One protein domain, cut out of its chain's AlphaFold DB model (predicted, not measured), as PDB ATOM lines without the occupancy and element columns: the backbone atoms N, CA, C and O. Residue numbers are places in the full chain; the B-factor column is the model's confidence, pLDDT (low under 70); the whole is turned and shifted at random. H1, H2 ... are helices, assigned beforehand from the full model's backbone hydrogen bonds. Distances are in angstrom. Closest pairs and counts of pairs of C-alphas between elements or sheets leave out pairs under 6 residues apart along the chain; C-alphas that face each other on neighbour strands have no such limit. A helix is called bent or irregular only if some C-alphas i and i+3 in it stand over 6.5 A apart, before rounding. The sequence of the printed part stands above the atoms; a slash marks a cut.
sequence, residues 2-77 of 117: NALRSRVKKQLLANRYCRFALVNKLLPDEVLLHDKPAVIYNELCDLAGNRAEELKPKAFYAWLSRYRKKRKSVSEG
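This is residues 2 to 77 of the 117 residues of an uncharacterized protein of Chryseobacterium sp (UniProt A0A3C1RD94). Four helices of unequal length stand loosely round a loop: the long straight helix H4 makes one side, the short helix H2 and the first part of H3 pack on it, and the unnamed stretch from residue 13 to 28 passes close by the middle. H3 turns sharply at a kink near residue 48, and H1 comes close to it there, touching no helix. The printed part has 76 residues with four named helices, in the order H1, H2, H3, H4 along the chain, and no named strand; the class is all helix. The whole is compact, with a radius of gyration of the C-alphas of 12.5 A, and its C-alphas span 38 by 25 by 23 A, only just elongated.

H4, residues 57 to 75, is the longest helix by residues, with 19, and it touches two other helices, each with a part of its residues alone. Residues 57 to 64 of H4 touch H3, residues 37 to 54, which meets them with its residues 37 to 41 alone. The closest C-alphas of H3 and H4 are those of Pro 37 and Tyr 61, 7.0 A apart. The line of H3 is a rough one; it stands to that of H4 at a steep tilt of 46 degrees, opposite ways. Residues 64 to 68 of H4 only just touch H2, residues 29 to 34, with 3 pairs of C-alphas within 8 A. The closest of these are the C-alphas of Leu 33 and Arg 68, 5.9 A apart, and the two helices are about perpendicular, at 79 degrees. H2 and H3 are close but not clearly touching; their closest C-alphas, those of Leu 32 and Ile 40, are 7.4 A apart, and the tilt is steep at 56 degrees, opposite ways. H3 is irregular, with C-alphas 47 and 50 lying 9.1 A apart, and it has a kink of 119 degrees near residue 48. H1, residues 2 to 12, is close to H3 but not clearly touching it: the closest C-alphas, those of Lys 9 and Ala 48, are 6.6 A apart, and the lines are about perpendicular at 86 degrees. H1 is apart from H4 and from H2. In H1, H2 and H4 every O i to N i+4 pair is within hydrogen-bond range; in H3 it is 9 of 14.

H4 begins at C-alpha 57, at (-22.035, 45.210, -33.786), and ends at C-alpha 75, at (-40.572, 28.858, -44.138), 26.8 A from first to last C-alpha. H3 measures 17.4 A from C-alpha 37 to C-alpha 54. H2 measures 8.5 A from C-alpha 29 to C-alpha 34. H1 measures 15.3 A from C-alpha 2, at (-15.938, 22.866, -21.515), to C-alpha 12.

The two C-alphas farthest apart are those of Asn 50 and Gly 77, 40.2 A, and the first and last printed C-alphas, those of Asn 2 and Gly 77, are 37.3 A apart. The printed part runs from residue 2 to 77 with no cut. The link from H1 to H2, residues 13 to 28, is long, and its C-alphas lie 3 to 15 A from the mean of all C-alphas. The links from H2 to H3 and from H3 to H4 are tight, with 2 residues each. The mean pLDDT of the printed part is 76.0; it is under 70 at residues 2 to 19, at residue 21 and at residues 73 to 77, and H1 has a mean of 58.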
ATOM      1  N   ASN A   2     -16.885  21.745 -21.337       56.66
ATOM      2  CA  ASN A   2     -15.938  22.866 -21.515       56.66
ATOM      3  C   ASN A   2     -15.114  22.852 -22.819       56.66
ATOM      4  O   ASN A   2     -14.819  23.914 -23.361       56.66
ATOM      5  N   ALA A   3     -14.787  21.680 -23.373       57.94
ATOM      6  CA  ALA A   3     -13.980  21.590 -24.596       57.94
ATOM      7  C   ALA A   3     -14.695  22.170 -25.831       57.94
ATOM      8  O   ALA A   3     -14.073  22.864 -26.634       57.94
ATOM      9  N   LEU A   4     -16.010  21.943 -25.949       54.78
ATOM     10  CA  LEU A   4     -16.825  22.489 -27.036       54.78
ATOM     11  C   LEU A   4     -16.889  24.021 -26.947       54.78
ATOM     12  O   LEU A   4     -16.577  24.699 -27.921       54.78
ATOM     13  N   ARG A   5     -17.171  24.567 -25.754       58.72
ATOM     14  CA  ARG A   5     -17.148  26.018 -25.500       58.72
ATOM     15  C   ARG A   5     -15.788  26.641 -25.839       58.72
ATOM     16  O   ARG A   5     -15.751  27.640 -26.548       58.72
ATOM     17  N   SER A   6     -14.675  26.046 -25.410       60.22
ATOM     18  CA  SER A   6     -13.328  26.569 -25.698       60.22
ATOM     19  C   SER A   6     -12.954  26.506 -27.183       60.22
ATOM     20  O   SER A   6     -12.334  27.433 -27.709       60.22
ATOM     21  N   ARG A   7     -13.355  25.443 -27.889       60.03
ATOM     22  CA  ARG A   7     -13.116  25.288 -29.333       60.03
ATOM     23  C   ARG A   7     -13.937  26.291 -30.141       60.03
ATOM     24  O   ARG A   7     -13.417  26.897 -31.074       60.03
ATOM     25  N   VAL A   8     -15.176  26.533 -29.721       58.47
ATOM     26  CA  VAL A   8     -16.049  27.529 -30.337       58.47
ATOM     27  C   VAL A   8     -15.569  28.955 -30.050       58.47
ATOM     28  O   VAL A   8     -15.525  29.750 -30.981       58.47
ATOM     29  N   LYS A   9     -15.081  29.265 -28.839       59.03
ATOM     30  CA  LYS A   9     -14.417  30.552 -28.535       59.03
ATOM     31  C   LYS A   9     -13.219  30.823 -29.450       59.03
ATOM     32  O   LYS A   9     -13.058  31.938 -29.937       59.03
ATOM     33  N   LYS A  10     -12.393  29.805 -29.727       57.47
ATOM     34  CA  LYS A  10     -11.282  29.923 -30.690       57.47
ATOM     35  C   LYS A  10     -11.769  30.148 -32.128       57.47
ATOM     36  O   LYS A  10     -11.109  30.869 -32.867       57.47
ATOM     37  N   GLN A  11     -12.899  29.560 -32.526       56.97
ATOM     38  CA  GLN A  11     -13.404  29.625 -33.904       56.97
ATOM     39  C   GLN A  11     -14.301  30.836 -34.209       56.97
ATOM     40  O   GLN A  11     -14.242  31.335 -35.327       56.97
ATOM     41  N   LEU A  12     -15.060  31.358 -33.237       57.53
ATOM     42  CA  LEU A  12     -15.830  32.616 -33.345       57.53
ATOM     43  C   LEU A  12     -14.944  33.794 -33.787       57.53
ATOM     44  O   LEU A  12     -15.396  34.737 -34.433       57.53
ATOM     45  N   LEU A  13     -13.661  33.714 -33.438       59.44
ATOM     46  CA  LEU A  13     -12.681  34.785 -33.574       59.44
ATOM     47  C   LEU A  13     -11.625  34.477 -34.646       59.44
ATOM     48  O   LEU A  13     -10.778  35.314 -34.951       59.44
ATOM     49  N   ALA A  14     -11.703  33.298 -35.270       52.72
ATOM     50  CA  ALA A  14     -10.865  32.936 -36.395       52.72
ATOM     51  C   ALA A  14     -11.529  33.399 -37.704       52.72
ATOM     52  O   ALA A  14     -12.507  32.827 -38.176       52.72
ATOM     53  N   ASN A  15     -10.898  34.388 -38.335       48.94
ATOM     54  CA  ASN A  15     -10.978  34.712 -39.760       48.94
ATOM     55  C   ASN A  15     -11.970  35.788 -40.264       48.94
ATOM     56  O   ASN A  15     -13.039  36.062 -39.719       48.94
ATOM     57  N   ARG A  16     -11.529  36.422 -41.361       46.72
ATOM     58  CA  ARG A  16     -11.916  37.734 -41.921       46.72
ATOM     59  C   ARG A  16     -13.354  37.835 -42.465       46.72
ATOM     60  O   ARG A  16     -13.819  38.949 -42.675       46.72
ATOM     61  N   TYR A  17     -14.064  36.714 -42.646       42.22
ATOM     62  CA  TYR A  17     -15.380  36.679 -43.316       42.22
ATOM     63  C   TYR A  17     -16.466  35.815 -42.640       42.22
ATOM     64  O   TYR A  17     -17.601  35.810 -43.111       42.22
ATOM     65  N   CYS A  18     -16.183  35.137 -41.516       51.53
ATOM     66  CA  CYS A  18     -17.090  34.117 -40.959       51.53
ATOM     67  C   CYS A  18     -17.326  34.197 -39.438       51.53
ATOM     68  O   CYS A  18     -17.804  33.223 -38.861       51.53
ATOM     69  N   ARG A  19     -17.048  35.335 -38.777       65.19
ATOM     70  CA  ARG A  19     -17.125  35.456 -37.298       65.19
ATOM     71  C   ARG A  19     -18.467  35.028 -36.696       65.19
ATOM     72  O   ARG A  19     -18.505  34.486 -35.602       65.19
ATOM     73  N   PHE A  20     -19.561  35.190 -37.436       71.50
ATOM     74  CA  PHE A  20     -20.898  34.810 -36.974       71.50
ATOM     75  C   PHE A  20     -21.435  33.515 -37.609       71.50
ATOM     76  O   PHE A  20     -22.532  33.076 -37.290       71.50
ATOM     77  N   ALA A  21     -20.664  32.850 -38.478       65.56
ATOM     78  CA  ALA A  21     -21.100  31.638 -39.182       65.56
ATOM     79  C   ALA A  21     -21.339  30.430 -38.259       65.56
ATOM     80  O   ALA A  21     -21.937  29.448 -38.685       65.56
ATOM     81  N   LEU A  22     -20.849  30.492 -37.019       72.12
ATOM     82  CA  LEU A  22     -21.030  29.454 -36.006       72.12
ATOM     83  C   LEU A  22     -22.043  29.844 -34.925       72.12
ATOM     84  O   LEU A  22     -22.318  29.035 -34.045       72.12
ATOM     85  N   VAL A  23     -22.615  31.051 -34.981       78.56
ATOM     86  CA  VAL A  23     -23.589  31.518 -33.981       78.56
ATOM     87  C   VAL A  23     -24.844  30.644 -33.984       78.56
ATOM     88  O   VAL A  23     -25.353  30.309 -32.925       78.56
ATOM     89  N   ASN A  24     -25.275  30.168 -35.150       74.00
ATOM     90  CA  ASN A  24     -26.377  29.207 -35.286       74.00
ATOM     91  C   ASN A  24     -26.057  27.788 -34.783       74.00
ATOM     92  O   ASN A  24     -26.936  26.938 -34.763       74.00
ATOM     93  N   LYS A  25     -24.801  27.497 -34.421       74.88
ATOM     94  CA  LYS A  25     -24.432  26.259 -33.713       74.88
ATOM     95  C   LYS A  25     -24.377  26.452 -32.196       74.88
ATOM     96  O   LYS A  25     -24.236  25.473 -31.472       74.88
ATOM     97  N   LEU A  26     -24.401  27.702 -31.735       76.19
ATOM     98  CA  LEU A  26     -24.324  28.086 -30.327       76.19
ATOM     99  C   LEU A  26     -25.690  28.406 -29.744       76.19
ATOM    100  O   LEU A  26     -25.969  28.019 -28.615       76.19
ATOM    101  N   LEU A  27     -26.493  29.144 -30.503       82.75
ATOM    102  CA  LEU A  27     -27.813  29.593 -30.104       82.75
ATOM    103  C   LEU A  27     -28.869  28.835 -30.909       82.75
ATOM    104  O   LEU A  27     -28.651  28.592 -32.101       82.75
ATOM    105  N   PRO A  28     -29.991  28.461 -30.274       84.75
ATOM    106  CA  PRO A  28     -31.088  27.802 -30.962       84.75
ATOM    107  C   PRO A  28     -31.732  28.738 -31.991       84.75
ATOM    108  O   PRO A  28     -31.665  29.969 -31.892       84.75
ATOM    109  N   ASP A  29     -32.369  28.139 -32.996       85.94
ATOM    110  CA  ASP A  29     -32.978  28.891 -34.091       85.94
ATOM    111  C   ASP A  29     -34.132  29.777 -33.609       85.94
ATOM    112  O   ASP A  29     -34.274  30.882 -34.133       85.94
ATOM    113  N   GLU A  30     -34.893  29.370 -32.583       84.50
ATOM    114  CA  GLU A  30     -35.963  30.213 -32.037       84.50
ATOM    115  C   GLU A  30     -35.417  31.555 -31.525       84.50
ATOM    116  O   GLU A  30     -35.929  32.612 -31.896       84.50
ATOM    117  N   VAL A  31     -34.317  31.521 -30.762       86.69
ATOM    118  CA  VAL A  31     -33.642  32.723 -30.240       86.69
ATOM    119  C   VAL A  31     -33.185  33.612 -31.396       86.69
ATOM    120  O   VAL A  31     -33.467  34.810 -31.442       86.69
ATOM    121  N   LEU A  32     -32.537  33.033 -32.409       88.81
ATOM    122  CA  LEU A  32     -32.021  33.808 -33.540       88.81
ATOM    123  C   LEU A  32     -33.123  34.433 -34.400       88.81
ATOM    124  O   LEU A  32     -32.913  35.504 -34.988       88.81
ATOM    125  N   LEU A  33     -34.294  33.807 -34.487       89.88
ATOM    126  CA  LEU A  33     -35.409  34.289 -35.298       89.88
ATOM    127  C   LEU A  33     -36.281  35.311 -34.574       89.88
ATOM    128  O   LEU A  33     -36.656  36.310 -35.196       89.88
ATOM    129  N   HIS A  34     -36.561  35.095 -33.290       88.56
ATOM    130  CA  HIS A  34     -37.604  35.830 -32.575       88.56
ATOM    131  C   HIS A  34     -37.064  36.892 -31.617       88.56
ATOM    132  O   HIS A  34     -37.695  37.941 -31.469       88.56
ATOM    133  N   ASP A  35     -35.875  36.700 -31.042       91.50
ATOM    134  CA  ASP A  35     -35.401  37.607 -29.998       91.50
ATOM    135  C   ASP A  35     -34.916  38.949 -30.546       91.50
ATOM    136  O   ASP A  35     -34.621  39.142 -31.732       91.50
ATOM    137  N   LYS A  36     -34.819  39.938 -29.659       91.31
ATOM    138  CA  LYS A  36     -34.312  41.257 -30.037       91.31
ATOM    139  C   LYS A  36     -32.824  41.150 -30.397       91.31
ATOM    140  O   LYS A  36     -32.045  40.641 -29.593       91.31
ATOM    141  N   PRO A  37     -32.384  41.714 -31.537       90.50
ATOM    142  CA  PRO A  37     -30.982  41.671 -31.950       90.50
ATOM    143  C   PRO A  37     -29.992  42.157 -30.881       90.50
ATOM    144  O   PRO A  37     -28.911  41.598 -30.752       90.50
ATOM    145  N   ALA A  38     -30.356  43.183 -30.106       90.69
ATOM    146  CA  ALA A  38     -29.516  43.696 -29.023       90.69
ATOM    147  C   ALA A  38     -29.313  42.678 -27.887       90.69
ATOM    148  O   ALA A  38     -28.212  42.577 -27.363       90.69
ATOM    149  N   VAL A  39     -30.345  41.897 -27.551       91.06
ATOM    150  CA  VAL A  39     -30.272  40.869 -26.499       91.06
ATOM    151  C   VAL A  39     -29.312  39.762 -26.923       91.06
ATOM    152  O   VAL A  39     -28.364  39.468 -26.206       91.06
ATOM    153  N   ILE A  40     -29.483  39.252 -28.146       90.81
ATOM    154  CA  ILE A  40     -28.613  38.219 -28.728       90.81
ATOM    155  C   ILE A  40     -27.155  38.704 -28.792       90.81
ATOM    156  O   ILE A  40     -26.223  37.947 -28.529       90.81
ATOM    157  N   TYR A  41     -26.942  39.969 -29.164       89.50
ATOM    158  CA  TYR A  41     -25.601  40.543 -29.240       89.50
ATOM    159  C   TYR A  41     -24.934  40.636 -27.865       89.50
ATOM    160  O   TYR A  41     -23.774  40.256 -27.738       89.50
ATOM    161  N   ASN A  42     -25.664  41.091 -26.846       89.00
ATOM    162  CA  ASN A  42     -25.146  41.164 -25.481       89.00
ATOM    163  C   ASN A  42     -24.784  39.773 -24.955       89.00
ATOM    164  O   ASN A  42     -23.685  39.584 -24.449       89.00
ATOM    165  N   GLU A  43     -25.637  38.777 -25.190       87.31
ATOM    166  CA  GLU A  43     -25.356  37.396 -24.797       87.31
ATOM    167  C   GLU A  43     -24.116  36.832 -25.513       87.31
ATOM    168  O   GLU A  43     -23.289  36.141 -24.918       87.31
ATOM    169  N   LEU A  44     -23.916  37.179 -26.790       85.62
ATOM    170  CA  LEU A  44     -22.691  36.835 -27.515       85.62
ATOM    171  C   LEU A  44     -21.450  37.535 -26.947       85.62
ATOM    172  O   LEU A  44     -20.388  36.912 -26.892       85.62
ATOM    173  N   CYS A  45     -21.567  38.796 -26.529       86.19
ATOM    174  CA  CYS A  45     -20.495  39.519 -25.846       86.19
ATOM    175  C   CYS A  45     -20.143  38.851 -24.512       86.19
ATOM    176  O   CYS A  45     -18.966  38.583 -24.265       86.19
ATOM    177  N   ASP A  46     -21.143  38.470 -23.720       85.19
ATOM    178  CA  ASP A  46     -20.952  37.767 -22.449       85.19
ATOM    179  C   ASP A  46     -20.272  36.404 -22.661       85.19
ATOM    180  O   ASP A  46     -19.324  36.038 -21.960       85.19
ATOM    181  N   LEU A  47     -20.679  35.662 -23.698       81.38
ATOM    182  CA  LEU A  47     -20.048  34.395 -24.075       81.38
ATOM    183  C   LEU A  47     -18.597  34.576 -24.550       81.38
ATOM    184  O   LEU A  47     -17.744  33.719 -24.275       81.38
ATOM    185  N   ALA A  48     -18.309  35.665 -25.263       78.12
ATOM    186  CA  ALA A  48     -16.968  36.005 -25.728       78.12
ATOM    187  C   ALA A  48     -16.053  36.493 -24.590       78.12
ATOM    188  O   ALA A  48     -14.832  36.325 -24.685       78.12
ATOM    189  N   GLY A  49     -16.621  37.026 -23.503       82.06
ATOM    190  CA  GLY A  49     -15.894  37.531 -22.339       82.06
ATOM    191  C   GLY A  49     -14.869  38.590 -22.743       82.06
ATOM    192  O   GLY A  49     -15.183  39.526 -23.469       82.06
ATOM    193  N   ASN A  50     -13.606  38.391 -22.364       79.44
ATOM    194  CA  ASN A  50     -12.499  39.328 -22.621       79.44
ATOM    195  C   ASN A  50     -12.239  39.633 -24.110       79.44
ATOM    196  O   ASN A  50     -11.420  40.487 -24.423       79.44
ATOM    197  N   ARG A  51     -12.879  38.910 -25.036       75.19
ATOM    198  CA  ARG A  51     -12.752  39.127 -26.484       75.19
ATOM    199  C   ARG A  51     -14.006  39.751 -27.105       75.19
ATOM    200  O   ARG A  51     -14.126  39.773 -28.328       75.19
ATOM    201  N   ALA A  52     -14.937  40.256 -26.292       78.81
ATOM    202  CA  ALA A  52     -16.154  40.926 -26.755       78.81
ATOM    203  C   ALA A  52     -15.858  42.111 -27.691       78.81
ATOM    204  O   ALA A  52     -16.573  42.309 -28.669       78.81
ATOM    205  N   GLU A  53     -14.754  42.831 -27.473       79.38
ATOM    206  CA  GLU A  53     -14.311  43.953 -28.317       79.38
ATOM    207  C   GLU A  53     -14.060  43.555 -29.785       79.38
ATOM    208  O   GLU A  53     -14.151  44.373 -30.703       79.38
ATOM    209  N   GLU A  54     -13.787  42.274 -30.048       78.94
ATOM    210  CA  GLU A  54     -13.590  41.760 -31.404       78.94
ATOM    211  C   GLU A  54     -14.916  41.563 -32.168       78.94
ATOM    212  O   GLU A  54     -14.922  41.447 -33.408       78.94
ATOM    213  N   LEU A  55     -16.049  41.530 -31.454       81.12
ATOM    214  CA  LEU A  55     -17.386  41.402 -32.021       81.12
ATOM    215  C   LEU A  55     -17.877  42.767 -32.492       81.12
ATOM    216  O   LEU A  55     -18.370  43.580 -31.722       81.12
ATOM    217  N   LYS A  56     -17.809  43.019 -33.799       86.00
ATOM    218  CA  LYS A  56     -18.306  44.278 -34.368       86.00
ATOM    219  C   LYS A  56     -19.844  44.266 -34.450       86.00
ATOM    220  O   LYS A  56     -20.368  43.459 -35.228       86.00
ATOM    221  N   PRO A  57     -20.567  45.193 -33.786       86.88
ATOM    222  CA  PRO A  57     -22.035  45.210 -33.786       86.88
ATOM    223  C   PRO A  57     -22.618  45.287 -35.200       86.88
ATOM    224  O   PRO A  57     -23.501  44.522 -35.577       86.88
ATOM    225  N   LYS A  58     -22.052  46.157 -36.048       87.31
ATOM    226  CA  LYS A  58     -22.492  46.331 -37.442       87.31
ATOM    227  C   LYS A  58     -22.404  45.032 -38.251       87.31
ATOM    228  O   LYS A  58     -23.287  44.741 -39.053       87.31
ATOM    229  N   ALA A  59     -21.349  44.247 -38.033       84.44
ATOM    230  CA  ALA A  59     -21.170  42.969 -38.711       84.44
ATOM    231  C   ALA A  59     -22.151  41.909 -38.180       84.44
ATOM    232  O   ALA A  59     -22.688  41.139 -38.975       84.44
ATOM    233  N   PHE A  60     -22.431  41.921 -36.873       89.12
ATOM    234  CA  PHE A  60     -23.437  41.056 -36.261       89.12
ATOM    235  C   PHE A  60     -24.836  41.328 -36.827       89.12
ATOM    236  O   PHE A  60     -25.479  40.407 -37.325       89.12
ATOM    237  N   TYR A  61     -25.294  42.582 -36.832       90.38
ATOM    238  CA  TYR A  61     -26.632  42.920 -37.329       90.38
ATOM    239  C   TYR A  61     -26.804  42.595 -38.815       90.38
ATOM    240  O   TYR A  61     -27.837  42.056 -39.218       90.38
ATOM    241  N   ALA A  62     -25.778  42.860 -39.631       88.62
ATOM    242  CA  ALA A  62     -25.788  42.489 -41.043       88.62
ATOM    243  C   ALA A  62     -25.889  40.968 -41.230       88.62
ATOM    244  O   ALA A  62     -26.642  40.496 -42.083       88.62
ATOM    245  N   TRP A  63     -25.158  40.194 -40.424       90.44
ATOM    246  CA  TRP A  63     -25.249  38.739 -40.439       90.44
ATOM    247  C   TRP A  63     -26.631  38.245 -39.988       90.44
ATOM    248  O   TRP A  63     -27.246  37.457 -40.705       90.44
ATOM    249  N   LEU A  64     -27.157  38.746 -38.866       91.00
ATOM    250  CA  LEU A  64     -28.445  38.323 -38.309       91.00
ATOM    251  C   LEU A  64     -29.598  38.628 -39.272       91.00
ATOM    252  O   LEU A  64     -30.498  37.810 -39.452       91.00
ATOM    253  N   SER A  65     -29.550  39.776 -39.950       90.88
ATOM    254  CA  SER A  65     -30.520  40.112 -40.993       90.88
ATOM    255  C   SER A  65     -30.491  39.096 -42.142       90.88
ATOM    256  O   SER A  65     -31.540  38.566 -42.516       90.88
ATOM    257  N   ARG A  66     -29.299  38.754 -42.661       89.31
ATOM    258  CA  ARG A  66     -29.145  37.725 -43.709       89.31
ATOM    259  C   ARG A  66     -29.634  36.357 -43.233       89.31
ATOM    260  O   ARG A  66     -30.300  35.658 -43.994       89.31
ATOM    261  N   TYR A  67     -29.341  36.005 -41.982       89.06
ATOM    262  CA  TYR A  67     -29.789  34.768 -41.352       89.06
ATOM    263  C   TYR A  67     -31.320  34.664 -41.333       89.06
ATOM    264  O   TYR A  67     -31.888  33.718 -41.882       89.06
ATOM    265  N   ARG A  68     -31.994  35.685 -40.790       91.62
ATOM    266  CA  ARG A  68     -33.462  35.754 -40.719       91.62
ATOM    267  C   ARG A  68     -34.104  35.742 -42.095       91.62
ATOM    268  O   ARG A  68     -35.080  35.031 -42.293       91.62
ATOM    269  N   LYS A  69     -33.543  36.479 -43.058       88.75
ATOM    270  CA  LYS A  69     -34.048  36.495 -44.437       88.75
ATOM    271  C   LYS A  69     -33.987  35.102 -45.069       88.75
ATOM    272  O   LYS A  69     -34.977  34.663 -45.637       88.75
ATOM    273  N   LYS A  70     -32.866  34.388 -44.903       86.19
ATOM    274  CA  LYS A  70     -32.701  33.014 -45.402       86.19
ATOM    275  C   LYS A  70     -33.700  32.041 -44.767       86.19
ATOM    276  O   LYS A  70     -34.208  31.159 -45.447       86.19
ATOM    277  N   ARG A  71     -33.980  32.174 -43.470       85.88
ATOM    278  CA  ARG A  71     -34.922  31.291 -42.763       85.88
ATOM    279  C   ARG A  71     -36.384  31.615 -43.069       85.88
ATOM    280  O   ARG A  71     -37.155  30.682 -43.246       85.88
ATOM    281  N   LYS A  72     -36.733  32.893 -43.247       79.56
ATOM    282  CA  LYS A  72     -38.047  33.303 -43.770       79.56
ATOM    283  C   LYS A  72     -38.297  32.743 -45.166       79.56
ATOM    284  O   LYS A  72     -39.319  32.114 -45.374       79.56
ATOM    285  N   SER A  73     -37.319  32.827 -46.073       66.62
ATOM    286  CA  SER A  73     -37.455  32.217 -47.405       66.62
ATOM    287  C   SER A  73     -37.547  30.687 -47.381       66.62
ATOM    288  O   SER A  73     -37.999  30.096 -48.349       66.62
ATOM    289  N   VAL A  74     -37.105  30.029 -46.302       64.62
ATOM    290  CA  VAL A  74     -37.265  28.576 -46.125       64.62
ATOM    291  C   VAL A  74     -38.645  28.242 -45.548       64.62
ATOM    292  O   VAL A  74     -39.234  27.264 -45.990       64.62
ATOM    293  N   SER A  75     -39.194  29.052 -44.630       57.09
ATOM    294  CA  SER A  75     -40.572  28.858 -44.138       57.09
ATOM    295  C   SER A  75     -41.629  29.262 -45.168       57.09
ATOM    296  O   SER A  75     -42.681  28.646 -45.246       57.09
ATOM    297  N   GLU A  76     -41.347  30.274 -45.987       51.88
ATOM    298  CA  GLU A  76     -42.147  30.632 -47.167       51.88
ATOM    299  C   GLU A  76     -41.863  29.667 -48.337       51.88
ATOM    300  O   GLU A  76     -42.690  29.484 -49.220       51.88
ATOM    301  N   GLY A  77     -40.720  28.972 -48.311       46.84
ATOM    302  CA  GLY A  77     -40.295  27.970 -49.293       46.84
ATOM    303  C   GLY A  77     -40.953  26.594 -49.145       46.84
ATOM    304  O   GLY A  77     -40.801  25.760 -50.036       46.84
TER     305      GLY A  77